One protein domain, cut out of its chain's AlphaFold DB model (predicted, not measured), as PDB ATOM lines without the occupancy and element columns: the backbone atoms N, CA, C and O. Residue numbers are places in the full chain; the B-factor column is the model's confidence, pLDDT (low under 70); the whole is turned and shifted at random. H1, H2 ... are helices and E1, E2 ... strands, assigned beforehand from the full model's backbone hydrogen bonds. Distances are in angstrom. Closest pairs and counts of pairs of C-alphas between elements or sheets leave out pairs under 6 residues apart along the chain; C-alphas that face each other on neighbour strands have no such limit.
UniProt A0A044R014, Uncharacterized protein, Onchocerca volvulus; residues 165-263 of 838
ATOM      1  N   CYS A 165      -3.027  34.518 535.088       86.97
ATOM      2  CA  CYS A 165      -4.087  33.637 534.639       86.97
ATOM      3  C   CYS A 165      -3.946  32.288 535.345       86.97
ATOM      4  O   CYS A 165      -2.886  31.945 535.860       86.97
ATOM      5  N   ILE A 166      -5.033  31.526 535.402       86.80
ATOM      6  CA  ILE A 166      -4.972  30.131 535.835       86.80
ATOM      7  C   ILE A 166      -4.771  29.288 534.583       86.80
ATOM      8  O   ILE A 166      -5.575  29.397 533.660       86.80
ATOM      9  N   SER A 167      -3.715  28.482 534.548       83.67
ATOM     10  CA  SER A 167      -3.427  27.572 533.448       83.67
ATOM     11  C   SER A 167      -4.410  26.404 533.415       83.67
ATOM     12  O   SER A 167      -5.205  26.159 534.331       83.67
ATOM     13  N   ASP A 168      -4.334  25.635 532.342       78.49
ATOM     14  CA  ASP A 168      -5.111  24.422 532.136       78.49
ATOM     15  C   ASP A 168      -4.816  23.294 533.145       78.49
ATOM     16  O   ASP A 168      -5.650  22.400 533.294       78.49
ATOM     17  N   ASP A 169      -3.699  23.370 533.871       77.08
ATOM     18  CA  ASP A 169      -3.326  22.461 534.965       77.08
ATOM     19  C   ASP A 169      -3.636  23.031 536.369       77.08
ATOM     20  O   ASP A 169      -3.388  22.377 537.391       77.08
ATOM     21  N   GLY A 170      -4.217  24.236 536.424       78.03
ATOM     22  CA  GLY A 170      -4.615  24.921 537.653       78.03
ATOM     23  C   GLY A 170      -3.507  25.738 538.322       78.03
ATOM     24  O   GLY A 170      -3.694  26.160 539.461       78.03
ATOM     25  N   GLU A 171      -2.376  25.945 537.647       81.47
ATOM     26  CA  GLU A 171      -1.266  26.766 538.144       81.47
ATOM     27  C   GLU A 171      -1.443  28.236 537.787       81.47
ATOM     28  O   GLU A 171      -2.156  28.575 536.844       81.47
ATOM     29  N   LYS A 172      -0.770  29.120 538.526       82.63
ATOM     30  CA  LYS A 172      -0.689  30.531 538.145       82.63
ATOM     31  C   LYS A 172       0.320  30.690 537.011       82.63
ATOM     32  O   LYS A 172       1.475  30.303 537.142       82.63
ATOM     33  N   GLU A 173      -0.138  31.264 535.914       78.14
ATOM     34  CA  GLU A 173       0.668  31.679 534.772       78.14
ATOM     35  C   GLU A 173       0.761  33.207 534.783       78.14
ATOM     36  O   GLU A 173      -0.265  33.881 534.919       78.14
ATOM     37  N   GLU A 174       1.966  33.761 534.648       71.64
ATOM     38  CA  GLU A 174       2.154  35.209 534.557       71.64
ATOM     39  C   GLU A 174       1.477  35.765 533.294       71.64
ATOM     40  O   GLU A 174       1.630  35.258 532.180       71.64
ATOM     41  N   LYS A 175       0.678  36.818 533.470       69.27
ATOM     42  CA  LYS A 175      -0.071  37.479 532.402       69.27
ATOM     43  C   LYS A 175       0.782  38.602 531.831       69.27
ATOM     44  O   LYS A 175       1.004  39.627 532.478       69.27
ATOM     45  N   MET A 176       1.171  38.464 530.569       64.13
ATOM     46  CA  MET A 176       1.807  39.560 529.839       64.13
ATOM     47  C   MET A 176       0.898  40.796 529.797       64.13
ATOM     48  O   MET A 176      -0.327  40.704 529.659       64.13
ATOM     49  N   THR A 177       1.500  41.983 529.887       60.94
ATOM     50  CA  THR A 177       0.766  43.254 529.867       60.94
ATOM     51  C   THR A 177      -0.091  43.373 528.602       60.94
ATOM     52  O   THR A 177       0.417  43.271 527.489       60.94
ATOM     53  N   GLY A 178      -1.396  43.605 528.776       61.21
ATOM     54  CA  GLY A 178      -2.365  43.750 527.680       61.21
ATOM     55  C   GLY A 178      -3.045  42.454 527.219       61.21
ATOM     56  O   GLY A 178      -4.003  42.524 526.452       61.21
ATOM     57  N   VAL A 179      -2.615  41.286 527.707       71.15
ATOM     58  CA  VAL A 179      -3.244  39.986 527.408       71.15
ATOM     59  C   VAL A 179      -4.324  39.696 528.445       71.15
ATOM     60  O   VAL A 179      -4.065  39.896 529.619       71.15
ATOM     61  N   SER A 180      -5.516  39.222 528.072       79.71
ATOM     62  CA  SER A 180      -6.562  38.815 529.033       79.71
ATOM     63  C   SER A 180      -6.554  37.310 529.303       79.71
ATOM     64  O   SER A 180      -6.041  36.533 528.500       79.71
ATOM     65  N   CYS A 181      -7.148  36.884 530.423       87.79
ATOM     66  CA  CYS A 181      -7.349  35.464 530.702       87.79
ATOM     67  C   CYS A 181      -8.633  34.986 530.031       87.79
ATOM     68  O   CYS A 181      -9.645  35.697 530.036       87.79
ATOM     69  N   ILE A 182      -8.612  33.778 529.476       91.14
ATOM     70  CA  ILE A 182      -9.763  33.210 528.779       91.14
ATOM     71  C   ILE A 182     -10.086  31.798 529.237       91.14
ATOM     72  O   ILE A 182      -9.233  31.037 529.684       91.14
ATOM     73  N   PHE A 183     -11.357  31.455 529.063       93.19
ATOM     74  CA  PHE A 183     -11.845  30.084 529.066       93.19
ATOM     75  C   PHE A 183     -12.512  29.832 527.715       93.19
ATOM     76  O   PHE A 183     -13.511  30.478 527.381       93.19
ATOM     77  N   LEU A 184     -11.959  28.908 526.935       93.05
ATOM     78  CA  LEU A 184     -12.444  28.540 525.613       93.05
ATOM     79  C   LEU A 184     -12.840  27.064 525.595       93.05
ATOM     80  O   LEU A 184     -12.018  26.185 525.833       93.05
ATOM     81  N   LEU A 185     -14.093  26.794 525.246       93.40
ATOM     82  CA  LEU A 185     -14.533  25.489 524.760       93.40
ATOM     83  C   LEU A 185     -14.677  25.587 523.252       93.40
ATOM     84  O   LEU A 185     -15.340  26.507 522.786       93.40
ATOM     85  N   ASP A 186     -14.122  24.650 522.496       91.75
ATOM     86  CA  ASP A 186     -14.354  24.573 521.054       91.75
ATOM     87  C   ASP A 186     -14.344  23.111 520.597       91.75
ATOM     88  O   ASP A 186     -13.378  22.377 520.791       91.75
ATOM     89  N   VAL A 187     -15.433  22.652 519.985       87.62
ATOM     90  CA  VAL A 187     -15.547  21.258 519.535       87.62
ATOM     91  C   VAL A 187     -14.560  20.912 518.417       87.62
ATOM     92  O   VAL A 187     -14.295  19.731 518.198       87.62
ATOM     93  N   ASN A 188     -14.000  21.893 517.711       81.65
ATOM     94  CA  ASN A 188     -13.188  21.662 516.520       81.65
ATOM     95  C   ASN A 188     -11.681  21.766 516.762       81.65
ATOM     96  O   ASN A 188     -10.920  21.187 515.982       81.65
ATOM     97  N   ILE A 189     -11.250  22.358 517.881       83.04
ATOM     98  CA  ILE A 189      -9.843  22.307 518.301       83.04
ATOM     99  C   ILE A 189      -9.514  20.910 518.876       83.04
ATOM    100  O   ILE A 189     -10.393  20.264 519.462       83.04
ATOM    101  N   PRO A 190      -8.284  20.388 518.733       77.98
ATOM    102  CA  PRO A 190      -7.926  19.059 519.238       77.98
ATOM    103  C   PRO A 190      -8.101  18.901 520.757       77.98
ATOM    104  O   PRO A 190      -8.714  17.929 521.192       77.98
ATOM    105  N   ALA A 191      -7.649  19.882 521.547       78.85
ATOM    106  CA  ALA A 191      -7.712  19.848 523.015       78.85
ATOM    107  C   ALA A 191      -9.127  20.058 523.593       78.85
ATOM    108  O   ALA A 191      -9.367  19.775 524.765       78.85
ATOM    109  N   LYS A 192     -10.070  20.552 522.777       86.72
ATOM    110  CA  LYS A 192     -11.461  20.940 523.102       86.72
ATOM    111  C   LYS A 192     -11.643  22.052 524.135       86.72
ATOM    112  O   LYS A 192     -12.678  22.715 524.126       86.72
ATOM    113  N   VAL A 193     -10.667  22.236 525.014       89.07
ATOM    114  CA  VAL A 193     -10.655  23.205 526.102       89.07
ATOM    115  C   VAL A 193      -9.313  23.922 526.077       89.07
ATOM    116  O   VAL A 193      -8.274  23.271 525.980       89.07
ATOM    117  N   HIS A 194      -9.336  25.244 526.172       89.12
ATOM    118  CA  HIS A 194      -8.149  26.066 526.367       89.12
ATOM    119  C   HIS A 194      -8.424  27.097 527.459       89.12
ATOM    120  O   HIS A 194      -9.474  27.745 527.458       89.12
ATOM    121  N   ILE A 195      -7.507  27.195 528.416       88.96
ATOM    122  CA  ILE A 195      -7.637  27.996 529.632       88.96
ATOM    123  C   ILE A 195      -6.274  28.597 529.942       88.96
ATOM    124  O   ILE A 195      -5.280  27.874 529.901       88.96
ATOM    125  N   GLY A 196      -6.252  29.885 530.259       88.13
ATOM    126  CA  GLY A 196      -5.025  30.613 530.568       88.13
ATOM    127  C   GLY A 196      -4.991  31.972 529.887       88.13
ATOM    128  O   GLY A 196      -6.039  32.537 529.547       88.13
ATOM    129  N   ALA A 197      -3.785  32.503 529.711       82.97
ATOM    130  CA  ALA A 197      -3.574  33.694 528.897       82.97
ATOM    131  C   ALA A 197      -3.910  33.415 527.414       82.97
ATOM    132  O   ALA A 197      -3.847  32.277 526.951       82.97
ATOM    133  N   MET A 198      -4.309  34.451 526.664       81.52
ATOM    134  CA  MET A 198      -4.712  34.343 525.249       81.52
ATOM    135  C   MET A 198      -3.533  34.033 524.311       81.52
ATOM    136  O   MET A 198      -3.108  34.889 523.533       81.52
ATOM    137  N   HIS A 199      -3.054  32.791 524.344       78.35
ATOM    138  CA  HIS A 199      -1.973  32.306 523.487       78.35
ATOM    139  C   HIS A 199      -2.514  31.641 522.212       78.35
ATOM    140  O   HIS A 199      -2.567  30.411 522.099       78.35
ATOM    141  N   TRP A 200      -2.942  32.441 521.231       79.60
ATOM    142  CA  TRP A 200      -3.516  31.960 519.966       79.60
ATOM    143  C   TRP A 200      -2.641  30.979 519.184       79.60
ATOM    144  O   TRP A 200      -3.179  30.084 518.534       79.60
ATOM    145  N   ASN A 201      -1.316  31.083 519.286       74.87
ATOM    146  CA  ASN A 201      -0.401  30.183 518.582       74.87
ATOM    147  C   ASN A 201      -0.394  28.763 519.168       74.87
ATOM    148  O   ASN A 201       0.096  27.829 518.530       74.87
ATOM    149  N   THR A 202      -0.943  28.585 520.374       72.90
ATOM    150  CA  THR A 202      -1.084  27.273 521.026       72.90
ATOM    151  C   THR A 202      -2.396  26.568 520.675       72.90
ATOM    152  O   THR A 202      -2.568  25.391 520.999       72.90
ATOM    153  N   ILE A 203      -3.317  27.255 519.990       78.40
ATOM    154  CA  ILE A 203      -4.657  26.747 519.695       78.40
ATOM    155  C   ILE A 203      -4.799  26.472 518.193       78.40
ATOM    156  O   ILE A 203      -4.812  27.378 517.364       78.40
ATOM    157  N   ASP A 204      -4.963  25.200 517.830       76.54
ATOM    158  CA  ASP A 204      -5.166  24.792 516.436       76.54
ATOM    159  C   ASP A 204      -6.597  25.105 515.953       76.54
ATOM    160  O   ASP A 204      -7.528  24.319 516.150       76.54
ATOM    161  N   PHE A 205      -6.754  26.251 515.283       77.96
ATOM    162  CA  PHE A 205      -7.993  26.684 514.625       77.96
ATOM    163  C   PHE A 205      -8.078  26.322 513.136       77.96
ATOM    164  O   PHE A 205      -8.926  26.875 512.431       77.96
ATOM    165  N   MET A 206      -7.252  25.407 512.620       73.91
ATOM    166  CA  MET A 206      -7.162  25.139 511.170       73.91
ATOM    167  C   MET A 206      -8.317  24.286 510.613       73.91
ATOM    168  O   MET A 206      -8.262  23.791 509.482       73.91
ATOM    169  N   LYS A 207      -9.364  24.058 511.415       79.05
ATOM    170  CA  LYS A 207     -10.411  23.066 511.146       79.05
ATOM    171  C   LYS A 207     -11.823  23.624 511.306       79.05
ATOM    172  O   LYS A 207     -12.655  23.035 511.993       79.05
ATOM    173  N   GLN A 208     -12.083  24.764 510.674       83.85
ATOM    174  CA  GLN A 208     -13.364  25.476 510.731       83.85
ATOM    175  C   GLN A 208     -14.301  25.101 509.566       83.85
ATOM    176  O   GLN A 208     -13.850  24.867 508.439       83.85
ATOM    177  N   SER A 209     -15.615  25.090 509.816       84.84
ATOM    178  CA  SER A 209     -16.636  25.093 508.749       84.84
ATOM    179  C   SER A 209     -16.957  26.513 508.271       84.84
ATOM    180  O   SER A 209     -16.644  27.489 508.956       84.84
ATOM    181  N   SER A 210     -17.620  26.643 507.119       83.50
ATOM    182  CA  SER A 210     -17.992  27.939 506.535       83.50
ATOM    183  C   SER A 210     -18.918  28.757 507.440       83.50
ATOM    184  O   SER A 210     -18.956  29.978 507.348       83.50
ATOM    185  N   GLU A 211     -19.616  28.120 508.385       82.91
ATOM    186  CA  GLU A 211     -20.429  28.814 509.396       82.91
ATOM    187  C   GLU A 211     -19.605  29.771 510.285       82.91
ATOM    188  O   GLU A 211     -20.130  30.756 510.822       82.91
ATOM    189  N   ARG A 212     -18.295  29.511 510.412       84.10
ATOM    190  CA  ARG A 212     -17.348  30.351 511.155       84.10
ATOM    191  C   ARG A 212     -16.906  31.594 510.395       84.10
ATOM    192  O   ARG A 212     -16.304  32.466 511.014       84.10
ATOM    193  N   GLU A 213     -17.225  31.751 509.113       82.58
ATOM    194  CA  GLU A 213     -16.846  32.956 508.364       82.58
ATOM    195  C   GLU A 213     -17.333  34.237 509.067       82.58
ATOM    196  O   GLU A 213     -16.547  35.148 509.323       82.58
ATOM    197  N   ASN A 214     -18.596  34.246 509.510       81.03
ATOM    198  CA  ASN A 214     -19.223  35.399 510.172       81.03
ATOM    199  C   ASN A 214     -19.311  35.297 511.706       81.03
ATOM    200  O   ASN A 214     -19.690  36.277 512.362       81.03
ATOM    201  N   ASN A 215     -18.958  34.136 512.275       82.95
ATOM    202  CA  ASN A 215     -19.107  33.809 513.702       82.95
ATOM    203  C   ASN A 215     -17.826  33.237 514.346       82.95
ATOM    204  O   ASN A 215     -17.882  32.671 515.434       82.95
ATOM    205  N   SER A 216     -16.674  33.334 513.683       84.37
ATOM    206  CA  SER A 216     -15.371  32.942 514.241       84.37
ATOM    207  C   SER A 216     -14.913  33.879 515.359       84.37
ATOM    208  O   SER A 216     -15.421  34.990 515.519       84.37
ATOM    209  N   LEU A 217     -13.873  33.461 516.087       87.14
ATOM    210  CA  LEU A 217     -13.151  34.342 517.009       87.14
ATOM    211  C   LEU A 217     -12.589  35.576 516.289       87.14
ATOM    212  O   LEU A 217     -12.644  36.675 516.827       87.14
ATOM    213  N   VAL A 218     -12.144  35.417 515.037       87.72
ATOM    214  CA  VAL A 218     -11.736  36.536 514.175       87.72
ATOM    215  C   VAL A 218     -12.899  37.495 513.929       87.72
ATOM    216  O   VAL A 218     -12.737  38.704 514.072       87.72
ATOM    217  N   ALA A 219     -14.082  36.978 513.588       86.30
ATOM    218  CA  ALA A 219     -15.257  37.818 513.368       86.30
ATOM    219  C   ALA A 219     -15.692  38.553 514.647       86.30
ATOM    220  O   ALA A 219     -16.109  39.707 514.569       86.30
ATOM    221  N   LEU A 220     -15.578  37.915 515.818       85.95
ATOM    222  CA  LEU A 220     -15.818  38.554 517.117       85.95
ATOM    223  C   LEU A 220     -14.818  39.683 517.392       85.95
ATOM    224  O   LEU A 220     -15.231  40.786 517.746       85.95
ATOM    225  N   ALA A 221     -13.529  39.418 517.166       86.82
ATOM    226  CA  ALA A 221     -12.450  40.384 517.333       86.82
ATOM    227  C   ALA A 221     -12.623  41.610 516.424       86.82
ATOM    228  O   ALA A 221     -12.605  42.739 516.905       86.82
ATOM    229  N   LEU A 222     -12.905  41.399 515.134       85.62
ATOM    230  CA  LEU A 222     -13.139  42.482 514.170       85.62
ATOM    231  C   LEU A 222     -14.390  43.317 514.482       85.62
ATOM    232  O   LEU A 222     -14.441  44.493 514.141       85.62
ATOM    233  N   LYS A 223     -15.399  42.726 515.133       81.08
ATOM    234  CA  LYS A 223     -16.609  43.434 515.588       81.08
ATOM    235  C   LYS A 223     -16.408  44.167 516.925       81.08
ATOM    236  O   LYS A 223     -17.359  44.758 517.426       81.08
ATOM    237  N   GLY A 224     -15.221  44.086 517.534       75.46
ATOM    238  CA  GLY A 224     -14.923  44.653 518.855       75.46
ATOM    239  C   GLY A 224     -15.515  43.873 520.039       75.46
ATOM    240  O   GLY A 224     -15.300  44.255 521.188       75.46
ATOM    241  N   HIS A 225     -16.227  42.768 519.783       73.97
ATOM    242  CA  HIS A 225     -16.866  41.909 520.786       73.97
ATOM    243  C   HIS A 225     -15.926  40.802 521.270       73.97
ATOM    244  O   HIS A 225     -16.174  39.616 521.042       73.97
ATOM    245  N   PHE A 226     -14.831  41.188 521.921       83.65
ATOM    246  CA  PHE A 226     -13.753  40.264 522.283       83.65
ATOM    247  C   PHE A 226     -13.154  40.546 523.668       83.65
ATOM    248  O   PHE A 226     -13.603  41.460 524.361       83.65
ATOM    249  N   CYS A 227     -12.176  39.737 524.085       82.63
ATOM    250  CA  CYS A 227     -11.508  39.862 525.382       82.63
ATOM    251  C   CYS A 227     -10.430  40.958 525.354       82.63
ATOM    252  O   CYS A 227      -9.246  40.652 525.246       82.63
ATOM    253  N   LEU A 228     -10.828  42.230 525.410       72.74
ATOM    254  CA  LEU A 228      -9.895  43.360 525.423       72.74
ATOM    255  C   LEU A 228     -10.361  44.420 526.423       72.74
ATOM    256  O   LEU A 228     -11.332  45.119 526.143       72.74
ATOM    257  N   GLN A 229      -9.621  44.569 527.532       65.27
ATOM    258  CA  GLN A 229     -10.020  45.330 528.732       65.27
ATOM    259  C   GLN A 229     -10.490  46.773 528.451       65.27
ATOM    260  O   GLN A 229     -11.313  47.315 529.189       65.27
ATOM    261  N   TYR A 230      -9.981  47.389 527.378       64.08
ATOM    262  CA  TYR A 230     -10.223  48.788 527.013       64.08
ATOM    263  C   TYR A 230     -11.136  48.977 525.785       64.08
ATOM    264  O   TYR A 230     -11.188  50.071 525.227       64.08
ATOM    265  N   SER A 231     -11.863  47.940 525.347       65.42
ATOM    266  CA  SER A 231     -12.840  48.060 524.252       65.42
ATOM    267  C   SER A 231     -14.233  48.441 524.769       65.42
ATOM    268  O   SER A 231     -14.730  47.887 525.750       65.42
ATOM    269  N   THR A 232     -14.917  49.347 524.064       59.63
ATOM    270  CA  THR A 232     -16.307  49.755 524.353       59.63
ATOM    271  C   THR A 232     -17.321  48.629 524.143       59.63
ATOM    272  O   THR A 232     -18.416  48.668 524.703       59.63
ATOM    273  N   ALA A 233     -16.964  47.616 523.352       69.75
ATOM    274  CA  ALA A 233     -17.825  46.498 522.982       69.75
ATOM    275  C   ALA A 233     -17.350  45.153 523.566       69.75
ATOM    276  O   ALA A 233     -17.849  44.104 523.148       69.75
ATOM    277  N   GLN A 234     -16.418  45.181 524.528       78.32
ATOM    278  CA  GLN A 234     -15.792  43.987 525.094       78.32
ATOM    279  C   GLN A 234     -16.780  43.015 525.747       78.32
ATOM    280  O   GLN A 234     -17.859  43.384 526.218       78.32
ATOM    281  N   ILE A 235     -16.368  41.751 525.827       86.36
ATOM    282  CA  ILE A 235     -17.033  40.768 526.683       86.36
ATOM    283  C   ILE A 235     -16.659  41.104 528.139       86.36
ATOM    284  O   ILE A 235     -15.465  41.113 528.443       86.36
ATOM    285  N   PRO A 236     -17.627  41.394 529.030       86.28
ATOM    286  CA  PRO A 236     -17.327  41.776 530.413       86.28
ATOM    287  C   PRO A 236     -16.696  40.646 531.236       86.28
ATOM    288  O   PRO A 236     -16.786  39.476 530.863       86.28
ATOM    289  N   ASP A 237     -16.117  40.997 532.386       86.97
ATOM    290  CA  ASP A 237     -15.477  40.042 533.300       86.97
ATOM    291  C   ASP A 237     -16.429  38.908 533.724       86.97
ATOM    292  O   ASP A 237     -17.584  39.143 534.095       86.97
ATOM    293  N   GLY A 238     -15.972  37.659 533.598       86.29
ATOM    294  CA  GLY A 238     -16.750  36.451 533.894       86.29
ATOM    295  C   GLY A 238     -17.913  36.164 532.928       86.29
ATOM    296  O   GLY A 238     -18.655  35.188 533.115       86.29
ATOM    297  N   LYS A 239     -18.107  36.986 531.887       91.79
ATOM    298  CA  LYS A 239     -19.114  36.757 530.843       91.79
ATOM    299  C   LYS A 239     -18.530  35.948 529.696       91.79
ATOM    300  O   LYS A 239     -17.330  35.950 529.440       91.79
ATOM    301  N   CYS A 240     -19.422  35.257 529.000       92.86
ATOM    302  CA  CYS A 240     -19.099  34.393 527.886       92.86
ATOM    303  C   CYS A 240     -19.970  34.699 526.676       92.86
ATOM    304  O   CYS A 240     -21.144  35.056 526.808       92.86
ATOM    305  N   ILE A 241     -19.411  34.461 525.498       91.81
ATOM    306  CA  ILE A 241     -20.148  34.334 524.251       91.81
ATOM    307  C   ILE A 241     -20.125  32.869 523.833       91.81
ATOM    308  O   ILE A 241     -19.067  32.245 523.774       91.81
ATOM    309  N   ARG A 242     -21.299  32.331 523.519       92.43
ATOM    310  CA  ARG A 242     -21.481  30.996 522.964       92.43
ATOM    311  C   ARG A 242     -21.958  31.086 521.526       92.43
ATOM    312  O   ARG A 242     -22.871  31.844 521.206       92.43
ATOM    313  N   TYR A 243     -21.396  30.234 520.690       91.38
ATOM    314  CA  TYR A 243     -21.955  29.888 519.396       91.38
ATOM    315  C   TYR A 243     -22.209  28.393 519.370       91.38
ATOM    316  O   TYR A 243     -21.351  27.600 519.757       91.38
ATOM    317  N   ALA A 244     -23.391  28.006 518.920       90.39
ATOM    318  CA  ALA A 244     -23.774  26.615 518.860       90.39
ATOM    319  C   ALA A 244     -24.632  26.390 517.616       90.39
ATOM    320  O   ALA A 244     -25.652  27.049 517.419       90.39
ATOM    321  N   SER A 245     -24.214  25.443 516.795       88.14
ATOM    322  CA  SER A 245     -24.927  24.945 515.631       88.14
ATOM    323  C   SER A 245     -24.764  23.430 515.568       88.14
ATOM    324  O   SER A 245     -24.089  22.822 516.395       88.14
ATOM    325  N   LEU A 246     -25.347  22.801 514.550       83.56
ATOM    326  CA  LEU A 246     -25.175  21.368 514.353       83.56
ATOM    327  C   LEU A 246     -23.702  20.964 514.164       83.56
ATOM    328  O   LEU A 246     -23.295  19.889 514.596       83.56
ATOM    329  N   ARG A 247     -22.908  21.813 513.500       83.11
ATOM    330  CA  ARG A 247     -21.524  21.517 513.087       83.11
ATOM    331  C   ARG A 247     -20.477  22.172 513.981       83.11
ATOM    332  O   ARG A 247     -19.349  21.692 514.066       83.11
ATOM    333  N   GLU A 248     -20.838  23.251 514.656       87.71
ATOM    334  CA  GLU A 248     -19.913  24.106 515.387       87.71
ATOM    335  C   GLU A 248     -20.415  24.327 516.808       87.71
ATOM    336  O   GLU A 248     -21.592  24.573 517.042       87.71
ATOM    337  N   TYR A 249     -19.509  24.273 517.774       90.93
ATOM    338  CA  TYR A 249     -19.822  24.606 519.153       90.93
ATOM    339  C   TYR A 249     -18.606  25.249 519.783       90.93
ATOM    340  O   TYR A 249     -17.560  24.603 519.870       90.93
ATOM    341  N   PHE A 250     -18.750  26.492 520.232       92.51
ATOM    342  CA  PHE A 250     -17.741  27.124 521.061       92.51
ATOM    343  C   PHE A 250     -18.338  28.024 522.136       92.51
ATOM    344  O   PHE A 250     -19.437  28.563 521.995       92.51
ATOM    345  N   VAL A 251     -17.572  28.205 523.205       94.38
ATOM    346  CA  VAL A 251     -17.832  29.155 524.283       94.38
ATOM    347  C   VAL A 251     -16.529  29.881 524.567       94.38
ATOM    348  O   VAL A 251     -15.558  29.222 524.909       94.38
ATOM    349  N   LEU A 252     -16.512  31.206 524.455       93.51
ATOM    350  CA  LEU A 252     -15.394  32.055 524.863       93.51
ATOM    351  C   LEU A 252     -15.828  32.901 526.058       93.51
ATOM    352  O   LEU A 252     -16.758  33.693 525.925       93.51
ATOM    353  N   CYS A 253     -15.148  32.766 527.189       93.81
ATOM    354  CA  CYS A 253     -15.301  33.639 528.348       93.81
ATOM    355  C   CYS A 253     -14.039  34.467 528.561       93.81
ATOM    356  O   CYS A 253     -12.941  33.956 528.343       93.81
ATOM    357  N   CYS A 254     -14.206  35.701 529.028       90.68
ATOM    358  CA  CYS A 254     -13.095  36.599 529.333       90.68
ATOM    359  C   CYS A 254     -13.053  36.878 530.832       90.68
ATOM    360  O   CYS A 254     -14.097  37.156 531.431       90.68
ATOM    361  N   CYS A 255     -11.856  36.829 531.411       89.46
ATOM    362  CA  CYS A 255     -11.620  37.194 532.797       89.46
ATOM    363  C   CYS A 255     -10.490  38.222 532.917       89.46
ATOM    364  O   CYS A 255      -9.422  38.065 532.316       89.46
ATOM    365  N   TYR A 256     -10.737  39.276 533.692       83.22
ATOM    366  CA  TYR A 256      -9.830  40.410 533.863       83.22
ATOM    367  C   TYR A 256      -9.418  40.581 535.322       83.22
ATOM    368  O   TYR A 256      -8.221  40.508 535.596       83.22
ATOM    369  N   GLU A 257     -10.383  40.794 536.226       82.08
ATOM    370  CA  GLU A 257     -10.118  41.060 537.647       82.08
ATOM    371  C   GLU A 257     -10.077  39.766 538.465       82.08
ATOM    372  O   GLU A 257      -9.287  39.658 539.399       82.08
ATOM    373  N   LYS A 258     -10.909  38.777 538.106       86.06
ATOM    374  CA  LYS A 258     -11.015  37.485 538.808       86.06
ATOM    375  C   LYS A 258     -10.638  36.310 537.896       86.06
ATOM    376  O   LYS A 258     -11.530  35.660 537.336       86.06
ATOM    377  N   PRO A 259      -9.338  36.019 537.705       86.57
ATOM    378  CA  PRO A 259      -8.886  34.940 536.822       86.57
ATOM    379  C   PRO A 259      -9.415  33.554 537.232       86.57
ATOM    380  O   PRO A 259      -9.591  32.690 536.370       86.57
ATOM    381  N   GLU A 260      -9.761  33.348 538.507       86.78
ATOM    382  CA  GLU A 260     -10.338  32.104 539.039       86.78
ATOM    383  C   GLU A 260     -11.663  31.736 538.365       86.78
ATOM    384  O   GLU A 260     -11.989  30.556 538.233       86.78
ATOM    385  N   VAL A 261     -12.423  32.729 537.890       88.21
ATOM    386  CA  VAL A 261     -13.686  32.484 537.181       88.21
ATOM    387  C   VAL A 261     -13.425  31.766 535.851       88.21
ATOM    388  O   VAL A 261     -14.240  30.947 535.427       88.21
ATOM    389  N   CYS A 262     -12.268  31.992 535.221       89.92
ATOM    390  CA  CYS A 262     -11.862  31.325 533.982       89.92
ATOM    391  C   CYS A 262     -11.116  30.004 534.208       89.92
ATOM    392  O   CYS A 262     -10.777  29.340 533.230       89.92
ATOM    393  N   ALA A 263     -10.912  29.573 535.456       89.02
ATOM    394  CA  ALA A 263     -10.275  28.294 535.739       89.02
ATOM    395  C   ALA A 263     -11.041  27.113 535.109       89.02
ATOM    396  O   ALA A 263     -12.246  27.180 534.809       89.02
TER     397      ALA A 263
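AT A GLANCE: This is residues 165 to 263 of the 838 residues of an uncharacterized protein of Onchocerca volvulus (UniProt A0A044R014). With little regular structure, an antiparallel sheet, E3 E2 E5 E4, has H2 over one face, H1 and long loops toward the other. Of 99 printed residues, 37 are in named elements, E1 E2 E3 H1 E4 E5 H2, class mixed. It is compact, radius of gyration of the C-alphas 12.9 A, spanning 35 by 31 by 20 A.

IN THESE COORDINATES: Find C-alpha 249 at (-19.822, 24.606, 519.153); from there E5 runs 20.3 A to residue 255. E2 holds residues 181 to 186, E4 239 to 244, E3 193 to 197, E1 172 to 174, H1 217 to 222, and H2 259 to 262, ending at (-11.862, 31.325, 533.982).

HOW THE PARTS SIT: Between E2 and E5 find N 183 and O 253, 3.0 A, within hydrogen-bond range. E2 and E3, and E4 and E5, are hairpins. H2 is on the sheet, height 6.7 A. H1, with every O i to N i+4 pair within range, is not on it.

THE WHOLE: The printed part has no cut. Links E3 to H1 and H1 to E4 are long. Residues 175 to 178 and 229 to 233 have pLDDT under 70.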